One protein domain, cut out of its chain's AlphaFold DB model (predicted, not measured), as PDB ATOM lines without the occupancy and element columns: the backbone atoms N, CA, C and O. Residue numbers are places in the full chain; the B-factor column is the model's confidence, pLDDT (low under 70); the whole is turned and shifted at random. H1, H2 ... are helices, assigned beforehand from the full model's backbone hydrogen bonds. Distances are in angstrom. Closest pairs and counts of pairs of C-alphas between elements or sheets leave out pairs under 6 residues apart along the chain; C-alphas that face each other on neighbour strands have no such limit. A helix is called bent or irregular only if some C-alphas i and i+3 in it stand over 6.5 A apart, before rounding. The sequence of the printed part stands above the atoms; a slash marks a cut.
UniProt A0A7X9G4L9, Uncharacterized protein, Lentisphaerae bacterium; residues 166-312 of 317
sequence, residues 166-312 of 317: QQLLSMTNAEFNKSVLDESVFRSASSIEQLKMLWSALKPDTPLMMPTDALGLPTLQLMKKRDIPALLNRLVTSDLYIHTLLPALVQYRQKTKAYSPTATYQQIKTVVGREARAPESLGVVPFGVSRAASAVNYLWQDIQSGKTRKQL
ATOM      1  N   GLN A 166     -46.371  23.238  37.534       90.00
ATOM      2  CA  GLN A 166     -47.482  23.616  36.650       90.00
ATOM      3  C   GLN A 166     -47.183  23.197  35.217       90.00
ATOM      4  O   GLN A 166     -48.024  22.590  34.554       90.00
ATOM      5  N   GLN A 167     -45.957  23.456  34.766       87.44
ATOM      6  CA  GLN A 167     -45.469  22.982  33.480       87.44
ATOM      7  C   GLN A 167     -45.520  21.450  33.395       87.44
ATOM      8  O   GLN A 167     -45.993  20.905  32.398       87.44
ATOM      9  N   LEU A 168     -45.110  20.747  34.457       89.44
ATOM     10  CA  LEU A 168     -45.176  19.287  34.500       89.44
ATOM     11  C   LEU A 168     -46.620  18.761  34.451       89.44
ATOM     12  O   LEU A 168     -46.873  17.777  33.756       89.44
ATOM     13  N   LEU A 169     -47.571  19.408  35.137       89.69
ATOM     14  CA  LEU A 169     -48.995  19.069  35.034       89.69
ATOM     15  C   LEU A 169     -49.512  19.269  33.603       89.69
ATOM     16  O   LEU A 169     -50.131  18.362  33.053       89.69
ATOM     17  N   SER A 170     -49.218  20.414  32.983       84.62
ATOM     18  CA  SER A 170     -49.632  20.711  31.606       84.62
ATOM     19  C   SER A 170     -49.113  19.656  30.622       84.62
ATOM     20  O   SER A 170     -49.879  19.094  29.839       84.62
ATOM     21  N   MET A 171     -47.832  19.290  30.737       82.75
ATOM     22  CA  MET A 171     -47.238  18.217  29.939       82.75
ATOM     23  C   MET A 171     -47.869  16.850  30.218       82.75
ATOM     24  O   MET A 171     -48.102  16.079  29.294       82.75
ATOM     25  N   THR A 172     -48.167  16.546  31.480       84.50
ATOM     26  CA  THR A 172     -48.828  15.295  31.874       84.50
ATOM     27  C   THR A 172     -50.217  15.193  31.247       84.50
ATOM     28  O   THR A 172     -50.572  14.154  30.691       84.50
ATOM     29  N   ASN A 173     -50.987  16.282  31.280       84.69
ATOM     30  CA  ASN A 173     -52.302  16.351  30.653       84.69
ATOM     31  C   ASN A 173     -52.207  16.141  29.131       84.69
ATOM     32  O   ASN A 173     -53.020  15.409  28.564       84.69
ATOM     33  N   ALA A 174     -51.190  16.725  28.486       77.88
ATOM     34  CA  ALA A 174     -50.925  16.558  27.056       77.88
ATOM     35  C   ALA A 174     -50.475  15.129  26.685       77.88
ATOM     36  O   ALA A 174     -50.923  14.584  25.675       77.88
ATOM     37  N   GLU A 175     -49.629  14.485  27.495       75.94
ATOM     38  CA  GLU A 175     -49.178  13.100  27.266       75.94
ATOM     39  C   GLU A 175     -50.331  12.094  27.413       75.94
ATOM     40  O   GLU A 175     -50.397  11.106  26.679       75.94
ATOM     41  N   PHE A 176     -51.270  12.341  28.332       76.75
ATOM     42  CA  PHE A 176     -52.416  11.457  28.566       76.75
ATOM     43  C   PHE A 176     -53.703  11.859  27.836       76.75
ATOM     44  O   PHE A 176     -54.693  11.134  27.956       76.75
ATOM     45  N   ASN A 177     -53.708  12.984  27.115       77.31
ATOM     46  CA  ASN A 177     -54.891  13.568  26.472       77.31
ATOM     47  C   ASN A 177     -56.108  13.664  27.416       77.31
ATOM     48  O   ASN A 177     -57.249  13.388  27.044       77.31
ATOM     49  N   LYS A 178     -55.855  13.996  28.684       82.88
ATOM     50  CA  LYS A 178     -56.889  14.149  29.710       82.88
ATOM     51  C   LYS A 178     -56.408  15.089  30.798       82.88
ATOM     52  O   LYS A 178     -55.230  15.085  31.141       82.88
ATOM     53  N   SER A 179     -57.334  15.830  31.391       86.56
ATOM     54  CA  SER A 179     -57.036  16.575  32.609       86.56
ATOM     55  C   SER A 179     -56.926  15.604  33.783       86.56
ATOM     56  O   SER A 179     -57.901  14.931  34.124       86.56
ATOM     57  N   VAL A 180     -55.731  15.478  34.365       87.62
ATOM     58  CA  VAL A 180     -55.500  14.615  35.535       87.62
ATOM     59  C   VAL A 180     -55.811  15.358  36.842       87.62
ATOM     60  O   VAL A 180     -56.166  14.730  37.836       87.62
ATOM     61  N   LEU A 181     -55.720  16.692  36.841       91.06
ATOM     62  CA  LEU A 181     -56.022  17.567  37.976       91.06
ATOM     63  C   LEU A 181     -56.668  18.869  37.494       91.06
ATOM     64  O   LEU A 181     -56.348  19.360  36.414       91.06
ATOM     65  N   ASP A 182     -57.513  19.469  38.331       88.38
ATOM     66  CA  ASP A 182     -58.024  20.821  38.098       88.38
ATOM     67  C   ASP A 182     -56.878  21.848  38.178       88.38
ATOM     68  O   ASP A 182     -56.268  22.044  39.233       88.38
ATOM     69  N   GLU A 183     -56.581  22.512  37.056       85.81
ATOM     70  CA  GLU A 183     -55.473  23.468  36.955       85.81
ATOM     71  C   GLU A 183     -55.662  24.708  37.836       85.81
ATOM     72  O   GLU A 183     -54.675  25.286  38.300       85.81
ATOM     73  N   SER A 184     -56.905  25.127  38.092       88.69
ATOM     74  CA  SER A 184     -57.192  26.303  38.918       88.69
ATOM     75  C   SER A 184     -56.910  26.020  40.395       88.69
ATOM     76  O   SER A 184     -56.226  26.800  41.068       88.69
ATOM     77  N   VAL A 185     -57.336  24.847  40.877       89.81
ATOM     78  CA  VAL A 185     -57.037  24.373  42.234       89.81
ATOM     79  C   VAL A 185     -55.534  24.147  42.379       89.81
ATOM     80  O   VAL A 185     -54.925  24.617  43.335       89.81
ATOM     81  N   PHE A 186     -54.905  23.516  41.388       91.88
ATOM     82  CA  PHE A 186     -53.469  23.261  41.401       91.88
ATOM     83  C   PHE A 186     -52.635  24.550  41.460       91.88
ATOM     84  O   PHE A 186     -51.711  24.667  42.266       91.88
ATOM     85  N   ARG A 187     -52.974  25.556  40.646       91.94
ATOM     86  CA  ARG A 187     -52.243  26.832  40.587       91.94
ATOM     87  C   ARG A 187     -52.298  27.613  41.901       91.94
ATOM     88  O   ARG A 187     -51.340  28.312  42.217       91.94
ATOM     89  N   SER A 188     -53.396  27.503  42.648       90.88
ATOM     90  CA  SER A 188     -53.585  28.209  43.924       90.88
ATOM     91  C   SER A 188     -52.942  27.509  45.129       90.88
ATOM     92  O   SER A 188     -52.795  28.121  46.188       90.88
ATOM     93  N   ALA A 189     -52.523  26.251  44.981       91.50
ATOM     94  CA  ALA A 189     -51.888  25.475  46.036       91.50
ATOM     95  C   ALA A 189     -50.405  25.857  46.245       91.50
ATOM     96  O   ALA A 189     -49.712  26.286  45.322       91.50
ATOM     97  N   SER A 190     -49.892  25.664  47.468       90.62
ATOM     98  CA  SER A 190     -48.449  25.791  47.748       90.62
ATOM     99  C   SER A 190     -47.637  24.746  46.971       90.62
ATOM    100  O   SER A 190     -48.169  23.690  46.642       90.62
ATOM    101  N   SER A 191     -46.341  24.963  46.728       89.19
ATOM    102  CA  SER A 191     -45.520  24.032  45.929       89.19
ATOM    103  C   SER A 191     -45.456  22.606  46.500       89.19
ATOM    104  O   SER A 191     -45.443  21.634  45.750       89.19
ATOM    105  N   ILE A 192     -45.469  22.452  47.829       88.19
ATOM    106  CA  ILE A 192     -45.534  21.129  48.474       88.19
ATOM    107  C   ILE A 192     -46.904  20.480  48.270       88.19
ATOM    108  O   ILE A 192     -46.996  19.269  48.079       88.19
ATOM    109  N   GLU A 193     -47.969  21.274  48.304       90.25
ATOM    110  CA  GLU A 193     -49.317  20.769  48.072       90.25
ATOM    111  C   GLU A 193     -49.528  20.412  46.594       90.25
ATOM    112  O   GLU A 193     -50.043  19.339  46.302       90.25
ATOM    113  N   GLN A 194     -48.997  21.211  45.665       92.69
ATOM    114  CA  GLN A 194     -48.894  20.868  44.242       92.69
ATOM    115  C   GLN A 194     -48.170  19.534  44.044       92.69
ATOM    116  O   GLN A 194     -48.666  18.664  43.329       92.69
ATOM    117  N   LEU A 195     -47.029  19.327  44.712       91.81
ATOM    118  CA  LEU A 195     -46.295  18.065  44.634       91.81
ATOM    119  C   LEU A 195     -47.149  16.884  45.113       91.81
ATOM    120  O   LEU A 195     -47.210  15.865  44.431       91.81
ATOM    121  N   LYS A 196     -47.832  17.018  46.257       89.81
ATOM    122  CA  LYS A 196     -48.727  15.974  46.782       89.81
ATOM    123  C   LYS A 196     -49.884  15.683  45.835       89.81
ATOM    124  O   LYS A 196     -50.153  14.518  45.571       89.81
ATOM    125  N   MET A 197     -50.551  16.716  45.324       92.94
ATOM    126  CA  MET A 197     -51.663  16.566  44.386       92.94
ATOM    127  C   MET A 197     -51.213  15.815  43.130       92.94
ATOM    128  O   MET A 197     -51.845  14.833  42.745       92.94
ATOM    129  N   LEU A 198     -50.096  16.239  42.526       91.19
ATOM    130  CA  LEU A 198     -49.551  15.611  41.323       91.19
ATOM    131  C   LEU A 198     -49.102  14.171  41.590       91.19
ATOM    132  O   LEU A 198     -49.381  13.282  40.790       91.19
ATOM    133  N   TRP A 199     -48.458  13.919  42.730       89.75
ATOM    134  CA  TRP A 199     -48.053  12.575  43.129       89.75
ATOM    135  C   TRP A 199     -49.251  11.643  43.306       89.75
ATOM    136  O   TRP A 199     -49.277  10.579  42.694       89.75
ATOM    137  N   SER A 200     -50.268  12.052  44.066       89.75
ATOM    138  CA  SER A 200     -51.484  11.258  44.283       89.75
ATOM    139  C   SER A 200     -52.235  10.980  42.980       89.75
ATOM    140  O   SER A 200     -52.795   9.904  42.804       89.75
ATOM    141  N   ALA A 201     -52.214  11.922  42.036       89.69
ATOM    142  CA  ALA A 201     -52.805  11.735  40.717       89.69
ATOM    143  C   ALA A 201     -52.041  10.710  39.857       89.69
ATOM    144  O   ALA A 201     -52.641   9.947  39.100       89.69
ATOM    145  N   LEU A 202     -50.711  10.687  39.970       86.94
ATOM    146  CA  LEU A 202     -49.825   9.818  39.194       86.94
ATOM    147  C   LEU A 202     -49.600   8.433  39.835       86.94
ATOM    148  O   LEU A 202     -49.300   7.467  39.127       86.94
ATOM    149  N   LYS A 203     -49.705   8.334  41.164       84.06
ATOM    150  CA  LYS A 203     -49.424   7.153  41.999       84.06
ATOM    151  C   LYS A 203     -50.407   7.078  43.192       84.06
ATOM    152  O   LYS A 203     -49.978   7.207  44.337       84.06
ATOM    153  N   PRO A 204     -51.709   6.838  42.953       78.50
ATOM    154  CA  PRO A 204     -52.760   6.952  43.977       78.50
ATOM    155  C   PRO A 204     -52.570   6.036  45.192       78.50
ATOM    156  O   PRO A 204     -52.894   6.432  46.309       78.50
ATOM    157  N   ASP A 205     -51.980   4.855  44.999       79.06
ATOM    158  CA  ASP A 205     -51.780   3.866  46.070       79.06
ATOM    159  C   ASP A 205     -50.386   3.933  46.712       79.06
ATOM    160  O   ASP A 205     -50.019   3.078  47.518       79.06
ATOM    161  N   THR A 206     -49.558   4.911  46.331       74.75
ATOM    162  CA  THR A 206     -48.191   5.039  46.851       74.75
ATOM    163  C   THR A 206     -48.109   6.253  47.771       74.75
ATOM    164  O   THR A 206     -48.370   7.368  47.310       74.75
ATOM    165  N   PRO A 207     -47.706   6.098  49.049       72.88
ATOM    166  CA  PRO A 207     -47.476   7.255  49.906       72.88
ATOM    167  C   PRO A 207     -46.471   8.202  49.242       72.88
ATOM    168  O   PRO A 207     -45.615   7.757  48.474       72.88
ATOM    169  N   LEU A 208     -46.550   9.504  49.542       72.62
ATOM    170  CA  LEU A 208     -45.519  10.466  49.136       72.62
ATOM    171  C   LEU A 208     -44.247  10.217  49.961       72.62
ATOM    172  O   LEU A 208     -43.910  10.941  50.895       72.62
ATOM    173  N   MET A 209     -43.576   9.129  49.618       64.38
ATOM    174  CA  MET A 209     -42.284   8.687  50.095       64.38
ATOM    175  C   MET A 209     -41.530   8.225  48.862       64.38
ATOM    176  O   MET A 209     -42.063   7.490  48.031       64.38
ATOM    177  N   MET A 210     -40.297   8.688  48.714       58.72
ATOM    178  CA  MET A 210     -39.524   8.371  47.525       58.72
ATOM    179  C   MET A 210     -39.061   6.914  47.594       58.72
ATOM    180  O   MET A 210     -38.339   6.566  48.532       58.72
ATOM    181  N   PRO A 211     -39.436   6.056  46.629       49.84
ATOM    182  CA  PRO A 211     -38.912   4.703  46.585       49.84
ATOM    183  C   PRO A 211     -37.406   4.769  46.315       49.84
ATOM    184  O   PRO A 211     -36.965   5.428  45.370       49.84
ATOM    185  N   THR A 212     -36.619   4.061  47.127       52.56
ATOM    186  CA  THR A 212     -35.157   3.919  46.985       52.56
ATOM    187  C   THR A 212     -34.730   3.469  45.585       52.56
ATOM    188  O   THR A 212     -33.616   3.768  45.158       52.56
ATOM    189  N   ASP A 213     -35.638   2.824  44.851       51.09
ATOM    190  CA  ASP A 213     -35.361   2.133  43.593       51.09
ATOM    191  C   ASP A 213     -35.562   3.027  42.353       51.09
ATOM    192  O   ASP A 213     -35.019   2.740  41.287       51.09
ATOM    193  N   ALA A 214     -36.277   4.159  42.469       52.50
ATOM    194  CA  ALA A 214     -36.493   5.079  41.339       52.50
ATOM    195  C   ALA A 214     -35.216   5.837  40.919       52.50
ATOM    196  O   ALA A 214     -35.126   6.332  39.794       52.50
ATOM    197  N   LEU A 215     -34.212   5.881  41.799       55.31
ATOM    198  CA  LEU A 215     -32.881   6.424  41.512       55.31
ATOM    199  C   LEU A 215     -32.074   5.537  40.549       55.31
ATOM    200  O   LEU A 215     -31.132   6.024  39.932       55.31
ATOM    201  N   GLY A 216     -32.433   4.252  40.428       60.62
ATOM    202  CA  GLY A 216     -31.706   3.260  39.632       60.62
ATOM    203  C   GLY A 216     -32.237   3.052  38.214       60.62
ATOM    204  O   GLY A 216     -31.660   2.264  37.469       60.62
ATOM    205  N   LEU A 217     -33.325   3.723  37.816       74.00
ATOM    206  CA  LEU A 217     -33.761   3.673  36.421       74.00
ATOM    207  C   LEU A 217     -32.685   4.381  35.571       74.00
ATOM    208  O   LEU A 217     -32.292   5.481  35.950       74.00
ATOM    209  N   PRO A 218     -32.213   3.841  34.438       83.31
ATOM    210  CA  PRO A 218     -31.296   4.574  33.562       83.31
ATOM    211  C   PRO A 218     -31.992   5.693  32.775       83.31
ATOM    212  O   PRO A 218     -33.205   5.642  32.539       83.31
ATOM    213  N   THR A 219     -31.255   6.726  32.360       85.69
ATOM    214  CA  THR A 219     -31.785   7.853  31.558       85.69
ATOM    215  C   THR A 219     -32.486   7.384  30.284       85.69
ATOM    216  O   THR A 219     -33.627   7.775  30.036       85.69
ATOM    217  N   LEU A 220     -31.865   6.483  29.522       83.75
ATOM    218  CA  LEU A 220     -32.427   5.978  28.265       83.75
ATOM    219  C   LEU A 220     -33.679   5.129  28.502       83.75
ATOM    220  O   LEU A 220     -34.634   5.162  27.724       83.75
ATOM    221  N   GLN A 221     -33.720   4.399  29.622       83.69
ATOM    222  CA  GLN A 221     -34.914   3.653  30.001       83.69
ATOM    223  C   GLN A 221     -36.065   4.596  30.376       83.69
ATOM    224  O   GLN A 221     -37.209   4.298  30.028       83.69
ATOM    225  N   LEU A 222     -35.778   5.730  31.028       84.31
ATOM    226  CA  LEU A 222     -36.779   6.758  31.328       84.31
ATOM    227  C   LEU A 222     -37.357   7.353  30.037       84.31
ATOM    228  O   LEU A 222     -38.575   7.363  29.861       84.31
ATOM    229  N   MET A 223     -36.483   7.737  29.097       83.69
ATOM    230  CA  MET A 223     -36.871   8.247  27.773       83.69
ATOM    231  C   MET A 223     -37.758   7.250  27.017       83.69
ATOM    232  O   MET A 223     -38.772   7.632  26.438       83.69
ATOM    233  N   LYS A 224     -37.418   5.956  27.066       80.81
ATOM    234  CA  LYS A 224     -38.186   4.894  26.402       80.81
ATOM    235  C   LYS A 224     -39.538   4.621  27.064       80.81
ATOM    236  O   LYS A 224     -40.522   4.414  26.357       80.81
ATOM    237  N   LYS A 225     -39.582   4.544  28.398       79.69
ATOM    238  CA  LYS A 225     -40.786   4.144  29.150       79.69
ATOM    239  C   LYS A 225     -41.807   5.264  29.298       79.69
ATOM    240  O   LYS A 225     -42.973   4.954  29.521       79.69
ATOM    241  N   ARG A 226     -41.386   6.525  29.177       79.06
ATOM    242  CA  ARG A 226     -42.250   7.689  29.408       79.06
ATOM    243  C   ARG A 226     -42.878   7.695  30.807       79.06
ATOM    244  O   ARG A 226     -44.037   8.044  31.002       79.06
ATOM    245  N   ASP A 227     -42.099   7.268  31.798       83.00
ATOM    246  CA  ASP A 227     -42.519   7.196  33.196       83.00
ATOM    247  C   ASP A 227     -42.477   8.600  33.832       83.00
ATOM    248  O   ASP A 227     -41.441   9.066  34.309       83.00
ATOM    249  N   ILE A 228     -43.602   9.320  33.763       85.69
ATOM    250  CA  ILE A 228     -43.782  10.647  34.377       85.69
ATOM    251  C   ILE A 228     -43.576  10.617  35.903       85.69
ATOM    252  O   ILE A 228     -42.851  11.483  36.397       85.69
ATOM    253  N   PRO A 229     -44.127   9.650  36.669       86.31
ATOM    254  CA  PRO A 229     -43.821   9.533  38.097       86.31
ATOM    255  C   PRO A 229     -42.317   9.433  38.394       86.31
ATOM    256  O   PRO A 229     -41.817  10.105  39.297       86.31
ATOM    257  N   ALA A 230     -41.574   8.627  37.629       85.94
ATOM    258  CA  ALA A 230     -40.127   8.514  37.797       85.94
ATOM    259  C   ALA A 230     -39.398   9.823  37.442       85.94
ATOM    260  O   ALA A 230     -38.451  10.198  38.135       85.94
ATOM    261  N   LEU A 231     -39.852  10.553  36.418       88.38
ATOM    262  CA  LEU A 231     -39.311  11.873  36.086       88.38
ATOM    263  C   LEU A 231     -39.569  12.895  37.206       88.38
ATOM    264  O   LEU A 231     -38.627  13.563  37.631       88.38
ATOM    265  N   LEU A 232     -40.799  12.981  37.730       90.06
ATOM    266  CA  LEU A 232     -41.143  13.851  38.864       90.06
ATOM    267  C   LEU A 232     -40.210  13.588  40.052       90.06
ATOM    268  O   LEU A 232     -39.615  14.513  40.601       90.06
ATOM    269  N   ASN A 233     -40.013  12.312  40.382       87.19
ATOM    270  CA  ASN A 233     -39.097  11.881  41.430       87.19
ATOM    271  C   ASN A 233     -37.671  12.401  41.226       87.19
ATOM    272  O   ASN A 233     -37.051  12.936  42.151       87.19
ATOM    273  N   ARG A 234     -37.133  12.269  40.014       88.25
ATOM    274  CA  ARG A 234     -35.778  12.739  39.721       88.25
ATOM    275  C   ARG A 234     -35.654  14.260  39.761       88.25
ATOM    276  O   ARG A 234     -34.676  14.767  40.305       88.25
ATOM    277  N   LEU A 235     -36.661  14.993  39.288       90.81
ATOM    278  CA  LEU A 235     -36.686  16.457  39.364       90.81
ATOM    279  C   LEU A 235     -36.734  16.946  40.821       90.81
ATOM    280  O   LEU A 235     -35.981  17.848  41.184       90.81
ATOM    281  N   VAL A 236     -37.546  16.312  41.672       90.50
ATOM    282  CA  VAL A 236     -37.599  16.588  43.121       90.50
ATOM    283  C   VAL A 236     -36.272  16.242  43.807       90.50
ATOM    284  O   VAL A 236     -35.826  16.963  44.696       90.50
ATOM    285  N   THR A 237     -35.600  15.172  43.372       88.56
ATOM    286  CA  THR A 237     -34.261  14.809  43.867       88.56
ATOM    287  C   THR A 237     -33.219  15.848  43.454       88.56
ATOM    288  O   THR A 237     -32.443  16.304  44.289       88.56
ATOM    289  N   SER A 238     -33.227  16.278  42.190       91.06
ATOM    290  CA  SER A 238     -32.365  17.359  41.706       91.06
ATOM    291  C   SER A 238     -32.579  18.642  42.515       91.06
ATOM    292  O   SER A 238     -31.611  19.264  42.947       91.06
ATOM    293  N   ASP A 239     -33.834  19.001  42.800       92.38
ATOM    294  CA  ASP A 239     -34.174  20.146  43.648       92.38
ATOM    295  C   ASP A 239     -33.615  20.005  45.077       92.38
ATOM    296  O   ASP A 239     -33.007  20.942  45.594       92.38
ATOM    297  N   LEU A 240     -33.726  18.818  45.689       89.69
ATOM    298  CA  LEU A 240     -33.138  18.528  47.002       89.69
ATOM    299  C   LEU A 240     -31.619  18.737  47.005       89.69
ATOM    300  O   LEU A 240     -31.082  19.411  47.887       89.69
ATOM    301  N   TYR A 241     -30.914  18.154  46.036       91.75
ATOM    302  CA  TYR A 241     -29.458  18.248  45.962       91.75
ATOM    303  C   TYR A 241     -29.001  19.699  45.794       91.75
ATOM    304  O   TYR A 241     -28.141  20.166  46.543       91.75
ATOM    305  N   ILE A 242     -29.623  20.420  44.860       92.69
ATOM    306  CA  ILE A 242     -29.245  21.785  44.485       92.69
ATOM    307  C   ILE A 242     -29.554  22.788  45.601       92.69
ATOM    308  O   ILE A 242     -28.726  23.649  45.894       92.69
ATOM    309  N   HIS A 243     -30.717  22.673  46.247       91.00
ATOM    310  CA  HIS A 243     -31.212  23.708  47.165       91.00
ATOM    311  C   HIS A 243     -31.079  23.368  48.636       91.00
ATOM    312  O   HIS A 243     -31.174  24.258  49.475       91.00
ATOM    313  N   THR A 244     -30.853  22.103  48.977       90.50
ATOM    314  CA  THR A 244     -30.768  21.671  50.373       90.50
ATOM    315  C   THR A 244     -29.412  21.055  50.687       90.50
ATOM    316  O   THR A 244     -28.742  21.519  51.609       90.50
ATOM    317  N   LEU A 245     -28.982  20.040  49.933       91.31
ATOM    318  CA  LEU A 245     -27.793  19.261  50.290       91.31
ATOM    319  C   LEU A 245     -26.487  20.022  50.037       91.31
ATOM    320  O   LEU A 245     -25.681  20.179  50.957       91.31
ATOM    321  N   LEU A 246     -26.284  20.530  48.817       93.44
ATOM    322  CA  LEU A 246     -25.060  21.245  48.445       93.44
ATOM    323  C   LEU A 246     -24.852  22.534  49.261       93.44
ATOM    324  O   LEU A 246     -23.752  22.713  49.794       93.44
ATOM    325  N   PRO A 247     -25.867  23.406  49.457       91.38
ATOM    326  CA  PRO A 247     -25.695  24.601  50.281       91.38
ATOM    327  C   PRO A 247     -25.371  24.271  51.742       91.38
ATOM    328  O   PRO A 247     -24.543  24.944  52.356       91.38
ATOM    329  N   ALA A 248     -25.974  23.214  52.300       90.38
ATOM    330  CA  ALA A 248     -25.679  22.783  53.663       90.38
ATOM    331  C   ALA A 248     -24.234  22.274  53.803       90.38
ATOM    332  O   ALA A 248     -23.577  22.582  54.801       90.38
ATOM    333  N   LEU A 249     -23.712  21.551  52.802       91.44
ATOM    334  CA  LEU A 249     -22.314  21.112  52.773       91.44
ATOM    335  C   LEU A 249     -21.354  22.306  52.734       91.44
ATOM    336  O   LEU A 249     -20.422  22.359  53.537       91.44
ATOM    337  N   VAL A 250     -21.608  23.287  51.864       91.81
ATOM    338  CA  VAL A 250     -20.815  24.527  51.805       91.81
ATOM    339  C   VAL A 250     -20.846  25.255  53.148       91.81
ATOM    340  O   VAL A 250     -19.791  25.612  53.673       91.81
ATOM    341  N   GLN A 251     -22.029  25.412  53.748       88.81
ATOM    342  CA  GLN A 251     -22.179  26.067  55.046       88.81
ATOM    343  C   GLN A 251     -21.393  25.338  56.144       88.81
ATOM    344  O   GLN A 251     -20.739  25.983  56.966       88.81
ATOM    345  N   TYR A 252     -21.448  24.006  56.173       88.88
ATOM    346  CA  TYR A 252     -20.682  23.210  57.127       88.88
ATOM    347  C   TYR A 252     -19.177  23.388  56.929       88.88
ATOM    348  O   TYR A 252     -18.463  23.649  57.898       88.88
ATOM    349  N   ARG A 253     -18.696  23.313  55.686       90.19
ATOM    350  CA  ARG A 253     -17.279  23.503  55.362       90.19
ATOM    351  C   ARG A 253     -16.764  24.878  55.763       90.19
ATOM    352  O   ARG A 253     -15.743  24.957  56.431       90.19
ATOM    353  N   GLN A 254     -17.493  25.942  55.436       88.88
ATOM    354  CA  GLN A 254     -17.098  27.315  55.769       88.88
ATOM    355  C   GLN A 254     -17.072  27.588  57.282       88.88
ATOM    356  O   GLN A 254     -16.311  28.433  57.742       88.88
ATOM    357  N   LYS A 255     -17.897  26.885  58.067       88.38
ATOM    358  CA  LYS A 255     -17.955  27.033  59.530       88.38
ATOM    359  C   LYS A 255     -16.984  26.117  60.284       88.38
ATOM    360  O   LYS A 255     -16.742  26.339  61.471       88.38
ATOM    361  N   THR A 256     -16.459  25.076  59.642       86.12
ATOM    362  CA  THR A 256     -15.617  24.074  60.306       86.12
ATOM    363  C   THR A 256     -14.148  24.473  60.228       86.12
ATOM    364  O   THR A 256     -13.580  24.523  59.147       86.12
ATOM    365  N   LYS A 257     -13.499  24.685  61.382       79.25
ATOM    366  CA  LYS A 257     -12.059  25.009  61.444       79.25
ATOM    367  C   LYS A 257     -11.145  23.856  61.006       79.25
ATOM    368  O   LYS A 257     -10.081  24.105  60.462       79.25
ATOM    369  N   ALA A 258     -11.551  22.614  61.269       82.06
ATOM    370  CA  ALA A 258     -10.844  21.396  60.874       82.06
ATOM    371  C   ALA A 258     -11.836  20.465  60.170       82.06
ATOM    372  O   ALA A 258     -12.530  19.677  60.817       82.06
ATOM    373  N   TYR A 259     -12.000  20.657  58.859       83.62
ATOM    374  CA  TYR A 259     -12.936  19.873  58.061       83.62
ATOM    375  C   TYR A 259     -12.594  18.379  58.135       83.62
ATOM    376  O   TYR A 259     -11.429  18.003  58.055       83.62
ATOM    377  N   SER A 260     -13.616  17.531  58.280       83.38
ATOM    378  CA  SER A 260     -13.462  16.080  58.201       83.38
ATOM    379  C   SER A 260     -14.572  15.470  57.340       83.38
ATOM    380  O   SER A 260     -15.751  15.651  57.667       83.38
ATOM    381  N   PRO A 261     -14.227  14.703  56.287       77.31
ATOM    382  CA  PRO A 261     -15.198  13.983  55.461       77.31
ATOM    383  C   PRO A 261     -15.795  12.754  56.172       77.31
ATOM    384  O   PRO A 261     -16.682  12.093  55.636       77.31
ATOM    385  N   THR A 262     -15.318  12.434  57.380       83.56
ATOM    386  CA  THR A 262     -15.803  11.333  58.227       83.56
ATOM    387  C   THR A 262     -16.462  11.832  59.514       83.56
ATOM    388  O   THR A 262     -16.690  11.054  60.442       83.56
ATOM    389  N   ALA A 263     -16.782  13.129  59.595       85.06
ATOM    390  CA  ALA A 263     -17.446  13.688  60.762       85.06
ATOM    391  C   ALA A 263     -18.810  13.021  61.007       85.06
ATOM    392  O   ALA A 263     -19.645  12.860  60.118       85.06
ATOM    393  N   THR A 264     -19.057  12.654  62.259       86.81
ATOM    394  CA  THR A 264     -20.336  12.105  62.709       86.81
ATOM    395  C   THR A 264     -21.435  13.163  62.655       86.81
ATOM    396  O   THR A 264     -21.182  14.360  62.816       86.81
ATOM    397  N   TYR A 265     -22.693  12.727  62.566       86.75
ATOM    398  CA  TYR A 265     -23.847  13.627  62.637       86.75
ATOM    399  C   TYR A 265     -23.801  14.603  63.831       86.75
ATOM    400  O   TYR A 265     -24.147  15.774  63.684       86.75
ATOM    401  N   GLN A 266     -23.344  14.165  65.013       86.50
ATOM    402  CA  GLN A 266     -23.253  15.046  66.189       86.50
ATOM    403  C   GLN A 266     -22.172  16.126  66.039       86.50
ATOM    404  O   GLN A 266     -22.374  17.262  66.477       86.50
ATOM    405  N   GLN A 267     -21.056  15.805  65.379       87.75
ATOM    406  CA  GLN A 267     -20.009  16.780  65.068       87.75
ATOM    407  C   GLN A 267     -20.513  17.810  64.052       87.75
ATOM    408  O   GLN A 267     -20.388  19.010  64.295       87.75
ATOM    409  N   ILE A 268     -21.184  17.367  62.982       86.94
ATOM    410  CA  ILE A 268     -21.823  18.262  62.001       86.94
ATOM    411  C   ILE A 268     -22.813  19.194  62.701       86.94
ATOM    412  O   ILE A 268     -22.761  20.413  62.561       86.94
ATOM    413  N   LYS A 269     -23.718  18.618  63.496       86.25
ATOM    414  CA  LYS A 269     -24.784  19.344  64.190       86.25
ATOM    415  C   LYS A 269     -24.248  20.422  65.129       86.25
ATOM    416  O   LYS A 269     -24.866  21.479  65.230       86.25
ATOM    417  N   THR A 270     -23.121  20.170  65.790       85.94
ATOM    418  CA  THR A 270     -22.458  21.154  66.657       85.94
ATOM    419  C   THR A 270     -21.971  22.372  65.864       85.94
ATOM    420  O   THR A 270     -22.060  23.488  66.363       85.94
ATOM    421  N   VAL A 271     -21.523  22.184  64.618       85.50
ATOM    422  CA  VAL A 271     -21.012  23.270  63.765       85.50
ATOM    423  C   VAL A 271     -22.132  24.048  63.073       85.50
ATOM    424  O   VAL A 271     -22.140  25.278  63.075       85.50
ATOM    425  N   VAL A 272     -23.079  23.350  62.440       79.12
ATOM    426  CA  VAL A 272     -24.120  24.011  61.630       79.12
ATOM    427  C   VAL A 272     -25.272  24.536  62.500       79.12
ATOM    428  O   VAL A 272     -25.981  25.458  62.096       79.12
ATOM    429  N   GLY A 273     -25.413  24.009  63.721       67.75
ATOM    430  CA  GLY A 273     -26.455  24.370  64.679       67.75
ATOM    431  C   GLY A 273     -27.791  23.663  64.418       67.75
ATOM    432  O   GLY A 273     -28.020  23.057  63.371       67.75
ATOM    433  N   ARG A 274     -28.707  23.729  65.396       59.56
ATOM    434  CA  ARG A 274     -30.079  23.190  65.267       59.56
ATOM    435  C   ARG A 274     -31.013  24.093  64.443       59.56
ATOM    436  O   ARG A 274     -32.080  23.615  64.066       59.56
ATOM    437  N   GLU A 275     -30.633  25.351  64.208       54.62
ATOM    438  CA  GLU A 275     -31.537  26.440  63.796       54.62
ATOM    439  C   GLU A 275     -31.481  26.805  62.308       54.62
ATOM    440  O   GLU A 275     -32.425  27.405  61.800       54.62
ATOM    441  N   ALA A 276     -30.430  26.411  61.579       59.09
ATOM    442  CA  ALA A 276     -30.392  26.606  60.135       59.09
ATOM    443  C   ALA A 276     -31.393  25.643  59.472       59.09
ATOM    444  O   ALA A 276     -31.096  24.462  59.244       59.09
ATOM    445  N   ARG A 277     -32.609  26.140  59.211       61.41
ATOM    446  CA  ARG A 277     -33.561  25.453  58.336       61.41
ATOM    447  C   ARG A 277     -32.881  25.247  56.990       61.41
ATOM    448  O   ARG A 277     -32.267  26.171  56.456       61.41
ATOM    449  N   ALA A 278     -32.974  24.027  56.470       60.56
ATOM    450  CA  ALA A 278     -32.682  23.817  55.064       60.56
ATOM    451  C   ALA A 278     -33.587  24.755  54.242       60.56
ATOM    452  O   ALA A 278     -34.752  24.922  54.622       60.56
ATOM    453  N   PRO A 279     -33.092  25.369  53.154       62.94
ATOM    454  CA  PRO A 279     -33.955  26.093  52.232       62.94
ATOM    455  C   PRO A 279     -35.126  25.203  51.812       62.94
ATOM    456  O   PRO A 279     -34.943  23.997  51.611       62.94
ATOM    457  N   GLU A 280     -36.319  25.787  51.704       69.00
ATOM    458  CA  GLU A 280     -37.512  25.053  51.290       69.00
ATOM    459  C   GLU A 280     -37.298  24.545  49.855       69.00
ATOM    460  O   GLU A 280     -37.206  25.306  48.888       69.00
ATOM    461  N   SER A 281     -37.114  23.233  49.741       84.25
ATOM    462  CA  SER A 281     -37.059  22.492  48.489       84.25
ATOM    463  C   SER A 281     -38.206  21.488  48.489       84.25
ATOM    464  O   SER A 281     -38.657  21.033  49.547       84.25
ATOM    465  N   LEU A 282     -38.686  21.138  47.301       84.94
ATOM    466  CA  LEU A 282     -39.714  20.124  47.095       84.94
ATOM    467  C   LEU A 282     -39.308  18.785  47.714       84.94
ATOM    468  O   LEU A 282     -40.164  18.028  48.165       84.94
ATOM    469  N   GLY A 283     -38.002  18.508  47.776       78.75
ATOM    470  CA  GLY A 283     -37.460  17.279  48.336       78.75
ATOM    471  C   GLY A 283     -37.396  17.228  49.864       78.75
ATOM    472  O   GLY A 283     -37.298  16.134  50.415       78.75
ATOM    473  N   VAL A 284     -37.487  18.351  50.588       79.75
ATOM    474  CA  VAL A 284     -37.349  18.339  52.062       79.75
ATOM    475  C   VAL A 284     -38.381  17.424  52.725       79.75
ATOM    476  O   VAL A 284     -38.036  16.664  53.629       79.75
ATOM    477  N   VAL A 285     -39.637  17.494  52.280       76.50
ATOM    478  CA  VAL A 285     -40.749  16.718  52.846       76.50
ATOM    479  C   VAL A 285     -40.621  15.223  52.530       76.50
ATOM    480  O   VAL A 285     -40.537  14.445  53.480       76.50
ATOM    481  N   PRO A 286     -40.546  14.789  51.256       74.25
ATOM    482  CA  PRO A 286     -40.483  13.365  50.935       74.25
ATOM    483  C   PRO A 286     -39.192  12.672  51.402       74.25
ATOM    484  O   PRO A 286     -39.213  11.463  51.613       74.25
ATOM    485  N   PHE A 287     -38.084  13.404  51.585       73.25
ATOM    486  CA  PHE A 287     -36.819  12.836  52.077       73.25
ATOM    487  C   PHE A 287     -36.577  13.063  53.581       73.25
ATOM    488  O   PHE A 287     -35.600  12.557  54.130       73.25
ATOM    489  N   GLY A 288     -37.430  13.827  54.274       72.81
ATOM    490  CA  GLY A 288     -37.281  14.106  55.708       72.81
ATOM    491  C   GLY A 288     -36.047  14.947  56.078       72.81
ATOM    492  O   GLY A 288     -35.615  14.945  57.233       72.81
ATOM    493  N   VAL A 289     -35.470  15.688  55.127       75.44
ATOM    494  CA  VAL A 289     -34.209  16.435  55.293       75.44
ATOM    495  C   VAL A 289     -34.483  17.909  55.617       75.44
ATOM    496  O   VAL A 289     -34.173  18.818  54.855       75.44
ATOM    497  N   SER A 290     -35.100  18.167  56.770       71.44
ATOM    498  CA  SER A 290     -35.555  19.518  57.159       71.44
ATOM    499  C   SER A 290     -34.492  20.403  57.820       71.44
ATOM    500  O   SER A 290     -34.713  21.595  58.042       71.44
ATOM    501  N   ARG A 291     -33.326  19.839  58.153       80.81
ATOM    502  CA  ARG A 291     -32.250  20.537  58.870       80.81
ATOM    503  C   ARG A 291     -30.936  20.434  58.115       80.81
ATOM    504  O   ARG A 291     -30.608  19.363  57.607       80.81
ATOM    505  N   ALA A 292     -30.142  21.503  58.142       81.69
ATOM    506  CA  ALA A 292     -28.851  21.548  57.456       81.69
ATOM    507  C   ALA A 292     -27.897  20.415  57.891       81.69
ATOM    508  O   ALA A 292     -27.297  19.763  57.048       81.69
ATOM    509  N   ALA A 293     -27.819  20.090  59.187       84.19
ATOM    510  CA  ALA A 293     -26.981  18.976  59.654       84.19
ATOM    511  C   ALA A 293     -27.428  17.607  59.101       84.19
ATOM    512  O   ALA A 293     -26.589  16.771  58.769       84.19
ATOM    513  N   SER A 294     -28.743  17.385  58.976       85.25
ATOM    514  CA  SER A 294     -29.288  16.176  58.350       85.25
ATOM    515  C   SER A 294     -28.964  16.136  56.858       85.25
ATOM    516  O   SER A 294     -28.643  15.071  56.349       85.25
ATOM    517  N   ALA A 295     -29.001  17.286  56.180       86.94
ATOM    518  CA  ALA A 295     -28.660  17.414  54.766       86.94
ATOM    519  C   ALA A 295     -27.199  17.054  54.481       86.94
ATOM    520  O   ALA A 295     -26.930  16.251  53.592       86.94
ATOM    521  N   VAL A 296     -26.264  17.572  55.282       88.62
ATOM    522  CA  VAL A 296     -24.838  17.223  55.162       88.62
ATOM    523  C   VAL A 296     -24.627  15.729  55.394       88.62
ATOM    524  O   VAL A 296     -24.000  15.065  54.575       88.62
ATOM    525  N   ASN A 297     -25.196  15.183  56.476       87.00
ATOM    526  CA  ASN A 297     -25.053  13.763  56.795       87.00
ATOM    527  C   ASN A 297     -25.637  12.863  55.697       87.00
ATOM    528  O   ASN A 297     -25.018  11.872  55.325       87.00
ATOM    529  N   TYR A 298     -26.815  13.215  55.176       86.94
ATOM    530  CA  TYR A 298     -27.461  12.491  54.084       86.94
ATOM    531  C   TYR A 298     -26.583  12.486  52.826       86.94
ATOM    532  O   TYR A 298     -26.313  11.425  52.269       86.94
ATOM    533  N   LEU A 299     -26.077  13.655  52.413       88.94
ATOM    534  CA  LEU A 299     -25.220  13.771  51.233       88.94
ATOM    535  C   LEU A 299     -23.935  12.949  51.373       88.94
ATOM    536  O   LEU A 299     -23.539  12.267  50.432       88.94
ATOM    537  N   TRP A 300     -23.292  12.969  52.541       86.81
ATOM    538  CA  TRP A 300     -22.090  12.165  52.767       86.81
ATOM    539  C   TRP A 300     -22.345  10.671  52.722       86.81
ATOM    540  O   TRP A 300     -21.548   9.953  52.128       86.81
ATOM    541  N   GLN A 301     -23.445  10.198  53.307       86.12
ATOM    542  CA  GLN A 301     -23.820   8.789  53.206       86.12
ATOM    543  C   GLN A 301     -24.052   8.384  51.745       86.12
ATOM    544  O   GLN A 301     -23.597   7.318  51.320       86.12
ATOM    545  N   ASP A 302     -24.699   9.243  50.954       86.44
ATOM    546  CA  ASP A 302     -24.911   9.000  49.525       86.44
ATOM    547  C   ASP A 302     -23.579   8.987  48.737       86.44
ATOM    548  O   ASP A 302     -23.407   8.119  47.878       86.44
ATOM    549  N   ILE A 303     -22.619   9.869  49.053       87.31
ATOM    550  CA  ILE A 303     -21.274   9.881  48.440       87.31
ATOM    551  C   ILE A 303     -20.477   8.629  48.836       87.31
ATOM    552  O   ILE A 303     -19.992   7.903  47.972       87.31
ATOM    553  N   GLN A 304     -20.369   8.331  50.135       84.75
ATOM    554  CA  GLN A 304     -19.566   7.216  50.659       84.75
ATOM    555  C   GLN A 304     -20.084   5.847  50.203       84.75
ATOM    556  O   GLN A 304     -19.300   4.929  49.980       84.75
ATOM    557  N   SER A 305     -21.402   5.700  50.045       84.75
ATOM    558  CA  SER A 305     -22.010   4.468  49.526       84.75
ATOM    559  C   SER A 305     -21.911   4.324  47.999       84.75
ATOM    560  O   SER A 305     -22.350   3.310  47.450       84.75
ATOM    561  N   GLY A 306     -21.392   5.337  47.292       82.25
ATOM    562  CA  GLY A 306     -21.393   5.411  45.828       82.25
ATOM    563  C   GLY A 306     -22.793   5.558  45.221       82.25
ATOM    564  O   GLY A 306     -22.975   5.404  44.012       82.25
ATOM    565  N   LYS A 307     -23.817   5.835  46.040       81.19
ATOM    566  CA  LYS A 307     -25.208   5.964  45.595       81.19
ATOM    567  C   LYS A 307     -25.418   7.206  44.729       81.19
ATOM    568  O   LYS A 307     -26.227   7.133  43.809       81.19
ATOM    569  N   THR A 308     -24.690   8.300  44.962       77.94
ATOM    570  CA  THR A 308     -24.679   9.472  44.060       77.94
ATOM    571  C   THR A 308     -24.249   9.091  42.648       77.94
ATOM    572  O   THR A 308     -24.921   9.434  41.682       77.94
ATOM    573  N   ARG A 309     -23.174   8.310  42.512       81.88
ATOM    574  CA  ARG A 309     -22.657   7.864  41.210       81.88
ATOM    575  C   ARG A 309     -23.612   6.915  40.492       81.88
ATOM    576  O   ARG A 309     -23.788   7.040  39.287       81.88
ATOM    577  N   LYS A 310     -24.324   6.050  41.222       76.50
ATOM    578  CA  LYS A 310     -25.406   5.223  40.651       76.50
ATOM    579  C   LYS A 310     -26.549   6.056  40.057       76.50
ATOM    580  O   LYS A 310     -27.265   5.579  39.189       76.50
ATOM    581  N   GLN A 311     -26.727   7.308  40.470       72.00
ATOM    582  CA  GLN A 311     -27.736   8.178  39.859       72.00
ATOM    583  C   GLN A 311     -27.315   8.661  38.466       72.00
ATOM    584  O   GLN A 311     -28.164   9.156  37.731       72.00
ATOM    585  N   LEU A 312     -26.047   8.500  38.073       77.69
ATOM    586  CA  LEU A 312     -25.537   8.861  36.749       77.69
ATOM    587  C   LEU A 312     -25.734   7.751  35.705       77.69
ATOM    588  O   LEU A 312     -25.216   7.887  34.608       77.69
TER     589      LEU A 312
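AT A GLANCE: This is residues 166 to 312 of the 317 residues of an uncharacterized protein of Lentisphaerae bacterium (UniProt A0A7X9G4L9). One long helix, H5, slightly bent but running nearly straight, is a spine between two helix groups: H1, H2 and H3 gather loosely near its start, while H6 and H8 pack on its far arm, H5b. The printed part has 147 residues with nine named helices, H1 to H9 in chain order, and no named strand: all helix. It is only just compact, close to loose, with a radius of gyration of the C-alphas of 17.3 A, and spans 56 by 34 by 23 A.

IN THESE COORDINATES: H5, residues 228 to 255, was assigned as one helix by its hydrogen bonds but is bent: C-alphas 243 and 246 are 6.7 A apart. Its arms are H5a, residues 228 to 243, 22.2 A, starting at C-alpha 228 (-43.782, 10.647, 34.377), and H5b, residues 246 to 255, 14.4 A, ending at C-alpha 255 (-17.955, 27.033, 59.530). The others are H1, 166 to 176, 15.4 A; H2, 183 to 188; H3, 191 to 202, 16.3 A; H4, 219 to 225; H6, 265 to 272; H7, 284 to 287; H8, 292 to 304, 18.4 A; and H9, 307 to 310.

HOW THE PARTS SIT: H5b touches H8, only just about perpendicular at 73 degrees, C-alphas 248 and 292 being closest at 5.1 A. H6 touches H5b at 75 degrees, closest C-alphas 252 and 272, 5.7 A. H6 touches H8 residues 292 to 297 alone, closest C-alphas 269 and 293, 5.1 A. H3 and H5a only just touch, only at their ends, with 3 pairs of C-alphas within 8 A, closest 202 and 229, 6.1 A. H1 with H2, and H2 with H3, form helical hairpins. H4 and H7 are close to H5a but not clearly touching, as H9 is to H8. Every O i to N i+4 pair is within hydrogen-bond range in H1, H2, H3, H4, H5a, H5b, H6 and H8; H7 and H9 are too short for one.

THE WHOLE: The C-alphas of Asn 177 and Lys 257 are farthest apart, 56.5 A. The printed part has no cut. The links H3 to H4 and H6 to H7 are long. Residues 209 to 216 and 273 to 280 have pLDDT under 70.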